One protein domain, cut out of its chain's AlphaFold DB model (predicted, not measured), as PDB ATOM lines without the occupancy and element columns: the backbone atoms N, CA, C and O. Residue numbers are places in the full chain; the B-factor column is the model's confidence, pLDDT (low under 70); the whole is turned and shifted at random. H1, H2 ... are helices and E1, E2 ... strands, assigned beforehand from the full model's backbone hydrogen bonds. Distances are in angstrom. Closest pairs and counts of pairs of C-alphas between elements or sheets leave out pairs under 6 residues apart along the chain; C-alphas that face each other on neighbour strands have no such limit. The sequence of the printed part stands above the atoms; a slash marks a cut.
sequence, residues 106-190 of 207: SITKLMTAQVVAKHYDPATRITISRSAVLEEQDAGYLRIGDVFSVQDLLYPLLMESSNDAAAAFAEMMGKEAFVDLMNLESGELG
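Overview. This is residues 106 to 190 of the 207 residues of the protein "Peptidase S11 D-alanyl-D-alanine carboxypeptidase 1" of Parcubacteria group bacterium GW2011_GWA2_40_8 (UniProt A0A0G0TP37). Three helices, H1, H3 and H4, sit with their centres in a triangle and make a small core, with H4 nearest the middle; a short two-stranded ribbon, E1 and E2, lies at one end of the domain with H2 near it, packed on H4, and at the other end H5 crosses H1 nearly at a right angle. The printed part has 85 residues with five named helices and two named strands, in the order H1, E1, H2, E2, H3, H4, H5, and the two strands are antiparallel. The class is mostly helix. The whole is compact, with a radius of gyration of the C-alphas of 12.0 A and spans of 36 by 27 by 23 A.

Along the chain. E1 is residues 125 to 127, with C-alpha 125 at (71.428, 17.126, 6.983), and E2 is residues 147 to 149. H3, residues 150 to 159, follows E2 directly and measures 14.7 A from first to last C-alpha. H4 is residues 163 to 171, 12.2 A long, and H2 is the five residues 130 to 134. H1, residues 106 to 119, begins with C-alpha 106 at (82.728, 35.762, 16.961) and is 20.7 A long. H5, residues 175 to 188, is 19.9 A long and ends with C-alpha 188 at (81.705, 21.505, 32.461).

Arrangement. E1 and E2 are antiparallel neighbours, their directions 149 degrees apart; N 126 and O 148 are 2.8 A apart, and N 148 and O 126 3.0 A, both within hydrogen-bond range. The closest C-alphas of E1 and H4, those of Ile 126 and Ala 168, are 7.3 A apart. H4 is the hub, touching four helices. It touches H2, closest at the C-alphas of Ala 132 and Ala 167, 4.9 A. H3 and H4 form a helical hairpin: they touch, closest at the C-alphas of Leu 157 and Ala 165, 5.4 A, and run opposite ways at a shallow tilt of 34 degrees, only just short of steep. H1 touches H3, closest at the C-alphas of Ala 113 and Leu 154, 6.7 A, opposite ways at a shallow tilt of 16 degrees. H1 and H4 only just touch, with 3 pairs of C-alphas within 8 A, the closest those of Thr 112 and Ala 166 at 6.8 A. H5 touches H1 with its residues 181 to 186 alone, about perpendicular at 88 degrees; the closest C-alphas are those of Met 111 and Met 182, 6.3 A. H4 and H5 touch only at the corner, and only just, with 3 pairs of C-alphas within 8 A, the closest those of Ala 170 and Phe 178 at 5.4 A. H3 and H5 are apart. Every O i to N i+4 pair is within hydrogen-bond range in H2, H4 and H5, against 8 of 10 in H1 and 4 of 6 in H3.

Size, cuts and confidence. The two C-alphas farthest apart, those of Gly 145 and Gly 190, are 37.9 A apart. The printed part has no cut. The link from H2 to E2, residues 135 to 146, is long, and the other links are tight. The mean pLDDT of the printed part is 92.8, and residues 136 to 140, in the long link, are under 70.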
ATOM      1  N   SER A 106      82.722  37.031  17.691       91.12
ATOM      2  CA  SER A 106      82.728  35.762  16.961       91.12
ATOM      3  C   SER A 106      83.516  34.613  17.599       91.12
ATOM      4  O   SER A 106      83.293  33.468  17.208       91.12
ATOM      5  N   ILE A 107      84.382  34.846  18.595       92.81
ATOM      6  CA  ILE A 107      85.043  33.749  19.337       92.81
ATOM      7  C   ILE A 107      83.995  32.845  20.018       92.81
ATOM      8  O   ILE A 107      84.232  31.653  20.202       92.81
ATOM      9  N   THR A 108      82.792  33.368  20.274       94.44
ATOM     10  CA  THR A 108      81.595  32.611  20.689       94.44
ATOM     11  C   THR A 108      81.350  31.354  19.862       94.44
ATOM     12  O   THR A 108      80.959  30.324  20.408       94.44
ATOM     13  N   LYS A 109      81.639  31.399  18.557       95.00
ATOM     14  CA  LYS A 109      81.398  30.285  17.636       95.00
ATOM     15  C   LYS A 109      82.270  29.060  17.928       95.00
ATOM     16  O   LYS A 109      81.912  27.967  17.505       95.00
ATOM     17  N   LEU A 110      83.353  29.204  18.702       97.44
ATOM     18  CA  LEU A 110      84.099  28.055  19.226       97.44
ATOM     19  C   LEU A 110      83.252  27.231  20.203       97.44
ATOM     20  O   LEU A 110      83.294  26.006  20.150       97.44
ATOM     21  N   MET A 111      82.443  27.881  21.048       97.81
ATOM     22  CA  MET A 111      81.502  27.171  21.919       97.81
ATOM     23  C   MET A 111      80.366  26.542  21.107       97.81
ATOM     24  O   MET A 111      80.007  25.393  21.337       97.81
ATOM     25  N   THR A 112      79.841  27.252  20.108       97.62
ATOM     26  CA  THR A 112      78.838  26.699  19.181       97.62
ATOM     27  C   THR A 112      79.356  25.434  18.501       97.62
ATOM     28  O   THR A 112      78.678  24.411  18.513       97.62
ATOM     29  N   ALA A 113      80.584  25.465  17.978       98.12
ATOM     30  CA  ALA A 113      81.220  24.300  17.375       98.12
ATOM     31  C   ALA A 113      81.430  23.158  18.381       98.12
ATOM     32  O   ALA A 113      81.195  22.006  18.029       98.12
ATOM     33  N   GLN A 114      81.819  23.464  19.623       98.00
ATOM     34  CA  GLN A 114      81.976  22.470  20.690       98.00
ATOM     35  C   GLN A 114      80.651  21.758  21.003       98.00
ATOM     36  O   GLN A 114      80.605  20.527  21.029       98.00
ATOM     37  N   VAL A 115      79.563  22.514  21.185       98.06
ATOM     38  CA  VAL A 115      78.221  21.956  21.429       98.06
ATOM     39  C   VAL A 115      77.780  21.086  20.252       98.06
ATOM     40  O   VAL A 115      77.364  19.944  20.451       98.06
ATOM     41  N   VAL A 116      77.921  21.579  19.019       98.00
ATOM     42  CA  VAL A 116      77.567  20.819  17.810       98.00
ATOM     43  C   VAL A 116      78.375  19.524  17.724       98.00
ATOM     44  O   VAL A 116      77.795  18.457  17.551       98.00
ATOM     45  N   ALA A 117      79.694  19.587  17.912       97.00
ATOM     46  CA  ALA A 117      80.567  18.417  17.838       97.00
ATOM     47  C   ALA A 117      80.234  17.349  18.893       97.00
ATOM     48  O   ALA A 117      80.432  16.160  18.646       97.00
ATOM     49  N   LYS A 118      79.733  17.759  20.065       96.94
ATOM     50  CA  LYS A 118      79.381  16.849  21.162       96.94
ATOM     51  C   LYS A 118      77.984  16.250  21.021       96.94
ATOM     52  O   LYS A 118      77.772  15.110  21.433       96.94
ATOM     53  N   HIS A 119      77.031  17.009  20.484       96.38
ATOM     54  CA  HIS A 119      75.613  16.658  20.568       96.38
ATOM     55  C   HIS A 119      74.967  16.284  19.233       96.38
ATOM     56  O   HIS A 119      73.886  15.695  19.247       96.38
ATOM     57  N   TYR A 120      75.551  16.660  18.091       97.12
ATOM     58  CA  TYR A 120      74.913  16.496  16.783       97.12
ATOM     59  C   TYR A 120      75.595  15.363  16.012       97.12
ATOM     60  O   TYR A 120      76.816  15.220  16.038       97.12
ATOM     61  N   ASP A 121      74.807  14.561  15.292       97.81
ATOM     62  CA  ASP A 121      75.361  13.559  14.381       97.81
ATOM     63  C   ASP A 121      75.966  14.271  13.155       97.81
ATOM     64  O   ASP A 121      75.222  14.957  12.440       97.81
ATOM     65  N   PRO A 122      77.275  14.106  12.872       97.56
ATOM     66  CA  PRO A 122      77.960  14.778  11.766       97.56
ATOM     67  C   PRO A 122      77.319  14.529  10.395       97.56
ATOM     68  O   PRO A 122      77.431  15.383   9.512       97.56
ATOM     69  N   ALA A 123      76.633  13.396  10.206       97.94
ATOM     70  CA  ALA A 123      75.978  13.044   8.948       97.94
ATOM     71  C   ALA A 123      74.580  13.670   8.781       97.94
ATOM     72  O   ALA A 123      74.027  13.644   7.674       97.94
ATOM     73  N   THR A 124      74.002  14.235   9.849       98.25
ATOM     74  CA  THR A 124      72.670  14.848   9.797       98.25
ATOM     75  C   THR A 124      72.657  16.008   8.811       98.25
ATOM     76  O   THR A 124      73.580  16.819   8.769       98.25
ATOM     77  N   ARG A 125      71.603  16.080   7.992       98.06
ATOM     78  CA  ARG A 125      71.428  17.126   6.983       98.06
ATOM     79  C   ARG A 125      70.657  18.306   7.563       98.06
ATOM     80  O   ARG A 125      69.583  18.120   8.127       98.06
ATOM     81  N   ILE A 126      71.188  19.504   7.360       97.50
ATOM     82  CA  ILE A 126      70.592  20.776   7.764       97.50
ATOM     83  C   ILE A 126      70.262  21.556   6.501       97.50
ATOM     84  O   ILE A 126      71.131  21.764   5.653       97.50
ATOM     85  N   THR A 127      69.014  21.995   6.384       97.56
ATOM     86  CA  THR A 127      68.595  22.934   5.344       97.56
ATOM     87  C   THR A 127      68.683  24.349   5.888       97.56
ATOM     88  O   THR A 127      68.086  24.647   6.921       97.56
ATOM     89  N   ILE A 128      69.390  25.227   5.181       96.44
ATOM     90  CA  ILE A 128      69.510  26.633   5.560       96.44
ATOM     91  C   ILE A 128      68.150  27.311   5.412       96.44
ATOM     92  O   ILE A 128      67.588  27.412   4.316       96.44
ATOM     93  N   SER A 129      67.601  27.748   6.540       94.62
ATOM     94  CA  SER A 129      66.291  28.374   6.605       94.62
ATOM     95  C   SER A 129      66.369  29.863   6.257       94.62
ATOM     96  O   SER A 129      67.426  30.496   6.261       94.62
ATOM     97  N   ARG A 130      65.208  30.462   5.970       92.44
ATOM     98  CA  ARG A 130      65.110  31.917   5.804       92.44
ATOM     99  C   ARG A 130      65.375  32.659   7.115       92.44
ATOM    100  O   ARG A 130      65.873  33.776   7.062       92.44
ATOM    101  N   SER A 131      65.007  32.085   8.258       89.31
ATOM    102  CA  SER A 131      65.245  32.701   9.564       89.31
ATOM    103  C   SER A 131      66.731  32.732   9.894       89.31
ATOM    104  O   SER A 131      67.205  33.802  10.255       89.31
ATOM    105  N   ALA A 132      67.472  31.653   9.635       89.88
ATOM    106  CA  ALA A 132      68.911  31.589   9.876       89.88
ATOM    107  C   ALA A 132      69.688  32.686   9.130       89.88
ATOM    108  O   ALA A 132      70.544  33.338   9.714       89.88
ATOM    109  N   VAL A 133      69.338  32.941   7.864       88.69
ATOM    110  CA  VAL A 133      69.979  33.983   7.033       88.69
ATOM    111  C   VAL A 133      69.550  35.405   7.426       88.69
ATOM    112  O   VAL A 133      70.267  36.368   7.183       88.69
ATOM    113  N   LEU A 134      68.352  35.575   7.994       82.12
ATOM    114  CA  LEU A 134      67.808  36.896   8.345       82.12
ATOM    115  C   LEU A 134      68.004  37.271   9.818       82.12
ATOM    116  O   LEU A 134      67.679  38.402  10.190       82.12
ATOM    117  N   GLU A 135      68.475  36.346  10.655       72.00
ATOM    118  CA  GLU A 135      68.617  36.560  12.096       72.00
ATOM    119  C   GLU A 135      69.619  37.678  12.404       72.00
ATOM    120  O   GLU A 135      69.356  38.517  13.270       72.00
ATOM    121  N   GLU A 136      70.720  37.753  11.655       64.94
ATOM    122  CA  GLU A 136      71.718  38.810  11.794       64.94
ATOM    123  C   GLU A 136      72.020  39.421  10.417       64.94
ATOM    124  O   GLU A 136      72.380  38.728   9.477       64.94
ATOM    125  N   GLN A 137      71.832  40.741  10.282       57.41
ATOM    126  CA  GLN A 137      71.880  41.480   9.004       57.41
ATOM    127  C   GLN A 137      73.274  41.534   8.343       57.41
ATOM    128  O   GLN A 137      73.449  42.258   7.364       57.41
ATOM    129  N   ASP A 138      74.263  40.814   8.875       59.22
ATOM    130  CA  ASP A 138      75.639  40.831   8.394       59.22
ATOM    131  C   ASP A 138      76.329  39.465   8.597       59.22
ATOM    132  O   ASP A 138      76.097  38.784   9.600       59.22
ATOM    133  N   ALA A 139      77.210  39.117   7.652       55.75
ATOM    134  CA  ALA A 139      78.077  37.922   7.594       55.75
ATOM    135  C   ALA A 139      77.445  36.552   7.237       55.75
ATOM    136  O   ALA A 139      77.844  35.511   7.773       55.75
ATOM    137  N   GLY A 140      76.519  36.538   6.277       59.62
ATOM    138  CA  GLY A 140      75.944  35.315   5.718       59.62
ATOM    139  C   GLY A 140      76.107  35.170   4.203       59.62
ATOM    140  O   GLY A 140      75.573  35.982   3.450       59.62
ATOM    141  N   TYR A 141      76.833  34.148   3.733       79.94
ATOM    142  CA  TYR A 141      76.893  33.770   2.305       79.94
ATOM    143  C   TYR A 141      76.072  32.513   1.989       79.94
ATOM    144  O   TYR A 141      76.021  32.089   0.827       79.94
ATOM    145  N   LEU A 142      75.448  31.904   3.004       91.25
ATOM    146  CA  LEU A 142      74.673  30.687   2.814       91.25
ATOM    147  C   LEU A 142      73.354  31.028   2.128       91.25
ATOM    148  O   LEU A 142      72.719  32.047   2.415       91.25
ATOM    149  N   ARG A 143      72.926  30.185   1.186       92.50
ATOM    150  CA  ARG A 143      71.683  30.433   0.455       92.50
ATOM    151  C   ARG A 143      70.553  29.655   1.095       92.50
ATOM    152  O   ARG A 143      70.693  28.493   1.467       92.50
ATOM    153  N   ILE A 144      69.397  30.303   1.180       94.44
ATOM    154  CA  ILE A 144      68.166  29.675   1.653       94.44
ATOM    155  C   ILE A 144      67.882  28.438   0.794       94.44
ATOM    156  O   ILE A 144      67.830  28.529  -0.433       94.44
ATOM    157  N   GLY A 145      67.659  27.302   1.450       95.69
ATOM    158  CA  GLY A 145      67.406  26.018   0.803       95.69
ATOM    159  C   GLY A 145      68.657  25.187   0.515       95.69
ATOM    160  O   GLY A 145      68.502  24.013   0.175       95.69
ATOM    161  N   ASP A 146      69.866  25.731   0.688       96.00
ATOM    162  CA  ASP A 146      71.084  24.920   0.636       96.00
ATOM    163  C   ASP A 146      71.038  23.847   1.731       96.00
ATOM    164  O   ASP A 146      70.503  24.065   2.822       96.00
ATOM    165  N   VAL A 147      71.595  22.672   1.435       97.69
ATOM    166  CA  VAL A 147      71.599  21.532   2.354       97.69
ATOM    167  C   VAL A 147      73.025  21.086   2.621       97.69
ATOM    168  O   VAL A 147      73.706  20.579   1.729       97.69
ATOM    169  N   PHE A 148      73.443  21.198   3.875       97.94
ATOM    170  CA  PHE A 148      74.763  20.784   4.344       97.94
ATOM    171  C   PHE A 148      74.635  19.587   5.282       97.94
ATOM    172  O   PHE A 148      73.591  19.389   5.901       97.94
ATOM    173  N   SER A 149      75.677  18.763   5.386       98.44
ATOM    174  CA  SER A 149      75.814  17.925   6.581       98.44
ATOM    175  C   SER A 149      76.220  18.801   7.774       98.44
ATOM    176  O   SER A 149      76.778  19.883   7.579       98.44
ATOM    177  N   VAL A 150      75.971  18.347   9.005       98.25
ATOM    178  CA  VAL A 150      76.471  19.009  10.226       98.25
ATOM    179  C   VAL A 150      77.979  19.240  10.126       98.25
ATOM    180  O   VAL A 150      78.455  20.337  10.413       98.25
ATOM    181  N   GLN A 151      78.724  18.230   9.668       98.12
ATOM    182  CA  GLN A 151      80.170  18.328   9.492       98.12
ATOM    183  C   GLN A 151      80.564  19.410   8.478       98.12
ATOM    184  O   GLN A 151      81.466  20.200   8.756       98.12
ATOM    185  N   ASP A 152      79.890  19.477   7.329       98.06
ATOM    186  CA  ASP A 152      80.195  20.473   6.296       98.06
ATOM    187  C   ASP A 152      79.840  21.890   6.757       98.06
ATOM    188  O   ASP A 152      80.567  22.834   6.456       98.06
ATOM    189  N   LEU A 153      78.759  22.052   7.527       97.62
ATOM    190  CA  LEU A 153      78.308  23.358   8.014       97.62
ATOM    191  C   LEU A 153      79.225  23.948   9.106       97.62
ATOM    192  O   LEU A 153      79.246  25.164   9.310       97.62
ATOM    193  N   LEU A 154      80.050  23.127   9.765       97.56
ATOM    194  CA  LEU A 154      81.095  23.616  10.676       97.56
ATOM    195  C   LEU A 154      82.195  24.407   9.946       97.56
ATOM    196  O   LEU A 154      82.820  25.277  10.555       97.56
ATOM    197  N   TYR A 155      82.429  24.158   8.654       96.12
ATOM    198  CA  TYR A 155      83.424  24.903   7.873       96.12
ATOM    199  C   TYR A 155      83.077  26.391   7.733       96.12
ATOM    200  O   TYR A 155      83.888  27.208   8.172       96.12
ATOM    201  N   PRO A 156      81.904  26.797   7.205       94.19
ATOM    202  CA  PRO A 156      81.546  28.212   7.154       94.19
ATOM    203  C   PRO A 156      81.423  28.826   8.558       94.19
ATOM    204  O   PRO A 156      81.785  29.988   8.744       94.19
ATOM    205  N   LEU A 157      81.009  28.054   9.577       94.94
ATOM    206  CA  LEU A 157      80.996  28.520  10.971       94.94
ATOM    207  C   LEU A 157      82.394  28.950  11.452       94.94
ATOM    208  O   LEU A 157      82.529  30.003  12.074       94.94
ATOM    209  N   LEU A 158      83.425  28.140  11.193       95.19
ATOM    210  CA  LEU A 158      84.764  28.333  11.764       95.19
ATOM    211  C   LEU A 158      85.723  29.108  10.856       95.19
ATOM    212  O   LEU A 158      86.576  29.836  11.361       95.19
ATOM    213  N   MET A 159      85.607  28.960   9.535       92.62
ATOM    214  CA  MET A 159      86.505  29.600   8.567       92.62
ATOM    215  C   MET A 159      86.038  31.001   8.183       92.62
ATOM    216  O   MET A 159      86.854  31.913   8.082       92.62
ATOM    217  N   GLU A 160      84.732  31.172   7.987       90.06
ATOM    218  CA  GLU A 160      84.133  32.445   7.563       90.06
ATOM    219  C   GLU A 160      83.436  33.167   8.715       90.06
ATOM    220  O   GLU A 160      82.968  34.290   8.557       90.06
ATOM    221  N   SER A 161      83.392  32.546   9.897       91.94
ATOM    222  CA  SER A 161      82.671  33.083  11.048       91.94
ATOM    223  C   SER A 161      81.178  33.300  10.769       91.94
ATOM    224  O   SER A 161      80.584  34.246  11.288       91.94
ATOM    225  N   SER A 162      80.573  32.427   9.958       92.38
ATOM    226  CA  SER A 162      79.194  32.569   9.482       92.38
ATOM    227  C   SER A 162      78.181  32.613  10.630       92.38
ATOM    228  O   SER A 162      78.125  31.705  11.469       92.38
ATOM    229  N   ASN A 163      77.360  33.667  10.651       92.38
ATOM    230  CA  ASN A 163      76.229  33.789  11.575       92.38
ATOM    231  C   ASN A 163      75.077  32.869  11.154       92.38
ATOM    232  O   ASN A 163      74.506  32.201  12.013       92.38
ATOM    233  N   ASP A 164      74.822  32.745   9.846       93.06
ATOM    234  CA  ASP A 164      73.817  31.835   9.282       93.06
ATOM    235  C   ASP A 164      74.028  30.393   9.753       93.06
ATOM    236  O   ASP A 164      73.080  29.720  10.148       93.06
ATOM    237  N   ALA A 165      75.278  29.914   9.736       94.69
ATOM    238  CA  ALA A 165      75.613  28.566  10.184       94.69
ATOM    239  C   ALA A 165      75.302  28.380  11.678       94.69
ATOM    240  O   ALA A 165      74.694  27.388  12.071       94.69
ATOM    241  N   ALA A 166      75.683  29.352  12.513       94.81
ATOM    242  CA  ALA A 166      75.409  29.323  13.948       94.81
ATOM    243  C   ALA A 166      73.902  29.347  14.252       94.81
ATOM    244  O   ALA A 166      73.439  28.598  15.114       94.81
ATOM    245  N   ALA A 167      73.143  30.171  13.525       94.06
ATOM    246  CA  ALA A 167      71.689  30.230  13.622       94.06
ATOM    247  C   ALA A 167      71.048  28.905  13.184       94.06
ATOM    248  O   ALA A 167      70.250  28.337  13.925       94.06
ATOM    249  N   ALA A 168      71.465  28.349  12.043       95.62
ATOM    250  CA  ALA A 168      70.962  27.074  11.534       95.62
ATOM    251  C   ALA A 168      71.224  25.905  12.500       95.62
ATOM    252  O   ALA A 168      70.356  25.049  12.672       95.62
ATOM    253  N   PHE A 169      72.379  25.876  13.177       97.12
ATOM    254  CA  PHE A 169      72.624  24.901  14.243       97.12
ATOM    255  C   PHE A 169      71.660  25.091  15.414       97.12
ATOM    256  O   PHE A 169      71.012  24.136  15.831       97.12
ATOM    257  N   ALA A 170      71.515  26.318  15.916       95.75
ATOM    258  CA  ALA A 170      70.631  26.592  17.043       95.75
ATOM    259  C   ALA A 170      69.149  26.307  16.733       95.75
ATOM    260  O   ALA A 170      68.408  25.865  17.611       95.75
ATOM    261  N   GLU A 171      68.712  26.499  15.488       95.12
ATOM    262  CA  GLU A 171      67.346  26.206  15.045       95.12
ATOM    263  C   GLU A 171      66.968  24.726  15.168       95.12
ATOM    264  O   GLU A 171      65.813  24.432  15.474       95.12
ATOM    265  N   MET A 172      67.913  23.794  14.993       94.38
ATOM    266  CA  MET A 172      67.617  22.352  15.015       94.38
ATOM    267  C   MET A 172      66.986  21.876  16.325       94.38
ATOM    268  O   MET A 172      66.179  20.946  16.318       94.38
ATOM    269  N   MET A 173      67.360  22.496  17.443       93.19
ATOM    270  CA  MET A 173      66.840  22.159  18.770       93.19
ATOM    271  C   MET A 173      66.089  23.308  19.450       93.19
ATOM    272  O   MET A 173      65.538  23.127  20.534       93.19
ATOM    273  N   GLY A 174      66.057  24.479  18.813       94.56
ATOM    274  CA  GLY A 174      65.558  25.719  19.388       94.56
ATOM    275  C   GLY A 174      66.667  26.525  20.069       94.56
ATOM    276  O   GLY A 174      67.464  26.007  20.850       94.56
ATOM    277  N   LYS A 175      66.683  27.832  19.794       92.88
ATOM    278  CA  LYS A 175      67.740  28.755  20.226       92.88
ATOM    279  C   LYS A 175      67.956  28.789  21.739       92.88
ATOM    280  O   LYS A 175      69.100  28.792  22.177       92.88
ATOM    281  N   GLU A 176      66.882  28.816  22.526       95.06
ATOM    282  CA  GLU A 176      66.975  28.840  23.994       95.06
ATOM    283  C   GLU A 176      67.653  27.571  24.518       95.06
ATOM    284  O   GLU A 176      68.664  27.656  25.209       95.06
ATOM    285  N   ALA A 177      67.189  26.399  24.074       96.81
ATOM    286  CA  ALA A 177      67.780  25.118  24.449       96.81
ATOM    287  C   ALA A 177      69.246  24.991  23.994       96.81
ATOM    288  O   ALA A 177      70.072  24.416  24.701       96.81
ATOM    289  N   PHE A 178      69.593  25.552  22.831       97.25
ATOM    290  CA  PHE A 178      70.976  25.589  22.362       97.25
ATOM    291  C   PHE A 178      71.864  26.458  23.268       97.25
ATOM    292  O   PHE A 178      72.962  26.049  23.638       97.25
ATOM    293  N   VAL A 179      71.387  27.640  23.671       96.56
ATOM    294  CA  VAL A 179      72.108  28.535  24.592       96.56
ATOM    295  C   VAL A 179      72.262  27.907  25.979       96.56
ATOM    296  O   VAL A 179      73.325  28.031  26.592       96.56
ATOM    297  N   ASP A 180      71.252  27.183  26.457       97.25
ATOM    298  CA  ASP A 180      71.349  26.422  27.703       97.25
ATOM    299  C   ASP A 180      72.453  25.359  27.624       97.25
ATOM    300  O   ASP A 180      73.255  25.244  28.552       97.25
ATOM    301  N   LEU A 181      72.578  24.648  26.494       97.25
ATOM    302  CA  LEU A 181      73.694  23.718  26.274       97.25
ATOM    303  C   LEU A 181      75.054  24.420  26.235       97.25
ATOM    304  O   LEU A 181      76.012  23.906  26.810       97.25
ATOM    305  N   MET A 182      75.159  25.595  25.610       97.75
ATOM    306  CA  MET A 182      76.410  26.366  25.608       97.75
ATOM    307  C   MET A 182      76.846  26.749  27.030       97.75
ATOM    308  O   MET A 182      78.036  26.716  27.349       97.75
ATOM    309  N   ASN A 183      75.894  27.111  27.893       97.75
ATOM    310  CA  ASN A 183      76.161  27.442  29.294       97.75
ATOM    311  C   ASN A 183      76.421  26.202  30.162       97.75
ATOM    312  O   ASN A 183      77.212  26.264  31.102       97.75
ATOM    313  N   LEU A 184      75.794  25.068  29.846       97.56
ATOM    314  CA  LEU A 184      76.114  23.794  30.484       97.56
ATOM    315  C   LEU A 184      77.561  23.386  30.170       97.56
ATOM    316  O   LEU A 184      78.337  23.123  31.088       97.56
ATOM    317  N   GLU A 185      77.945  23.419  28.893       97.31
ATOM    318  CA  GLU A 185      79.297  23.088  28.436       97.31
ATOM    319  C   GLU A 185      80.347  24.042  29.027       97.31
ATOM    320  O   GLU A 185      81.418  23.608  29.450       97.31
ATOM    321  N   SER A 186      80.047  25.344  29.130       95.81
ATOM    322  CA  SER A 186      80.961  26.297  29.774       95.81
ATOM    323  C   SER A 186      81.204  25.957  31.250       95.81
ATOM    324  O   SER A 186      82.339  26.063  31.727       95.81
ATOM    325  N   GLY A 187      80.169  25.486  31.952       96.25
ATOM    326  CA  GLY A 187      80.263  24.977  33.316       96.25
ATOM    327  C   GLY A 187      81.123  23.716  33.417       96.25
ATOM    328  O   GLY A 187      82.007  23.653  34.274       96.25
ATOM    329  N   GLU A 188      80.919  22.748  32.520       96.38
ATOM    330  CA  GLU A 188      81.705  21.505  32.461       96.38
ATOM    331  C   GLU A 188      83.193  21.763  32.180       96.38
ATOM    332  O   GLU A 188      84.062  21.117  32.772       96.38
ATOM    333  N   LEU A 189      83.500  22.760  31.347       94.75
ATOM    334  CA  LEU A 189      84.868  23.200  31.051       94.75
ATOM    335  C   LEU A 189      85.480  24.093  32.146       94.75
ATOM    336  O   LEU A 189      86.649  24.475  32.055       94.75
ATOM    337  N   GLY A 190      84.716  24.449  33.183       95.50
ATOM    338  CA  GLY A 190      85.184  25.294  34.284       95.50
ATOM    339  C   GLY A 190      85.353  26.776  33.923       95.50
ATOM    340  O   GLY A 190      86.082  27.491  34.617       95.50
TER     341      GLY A 190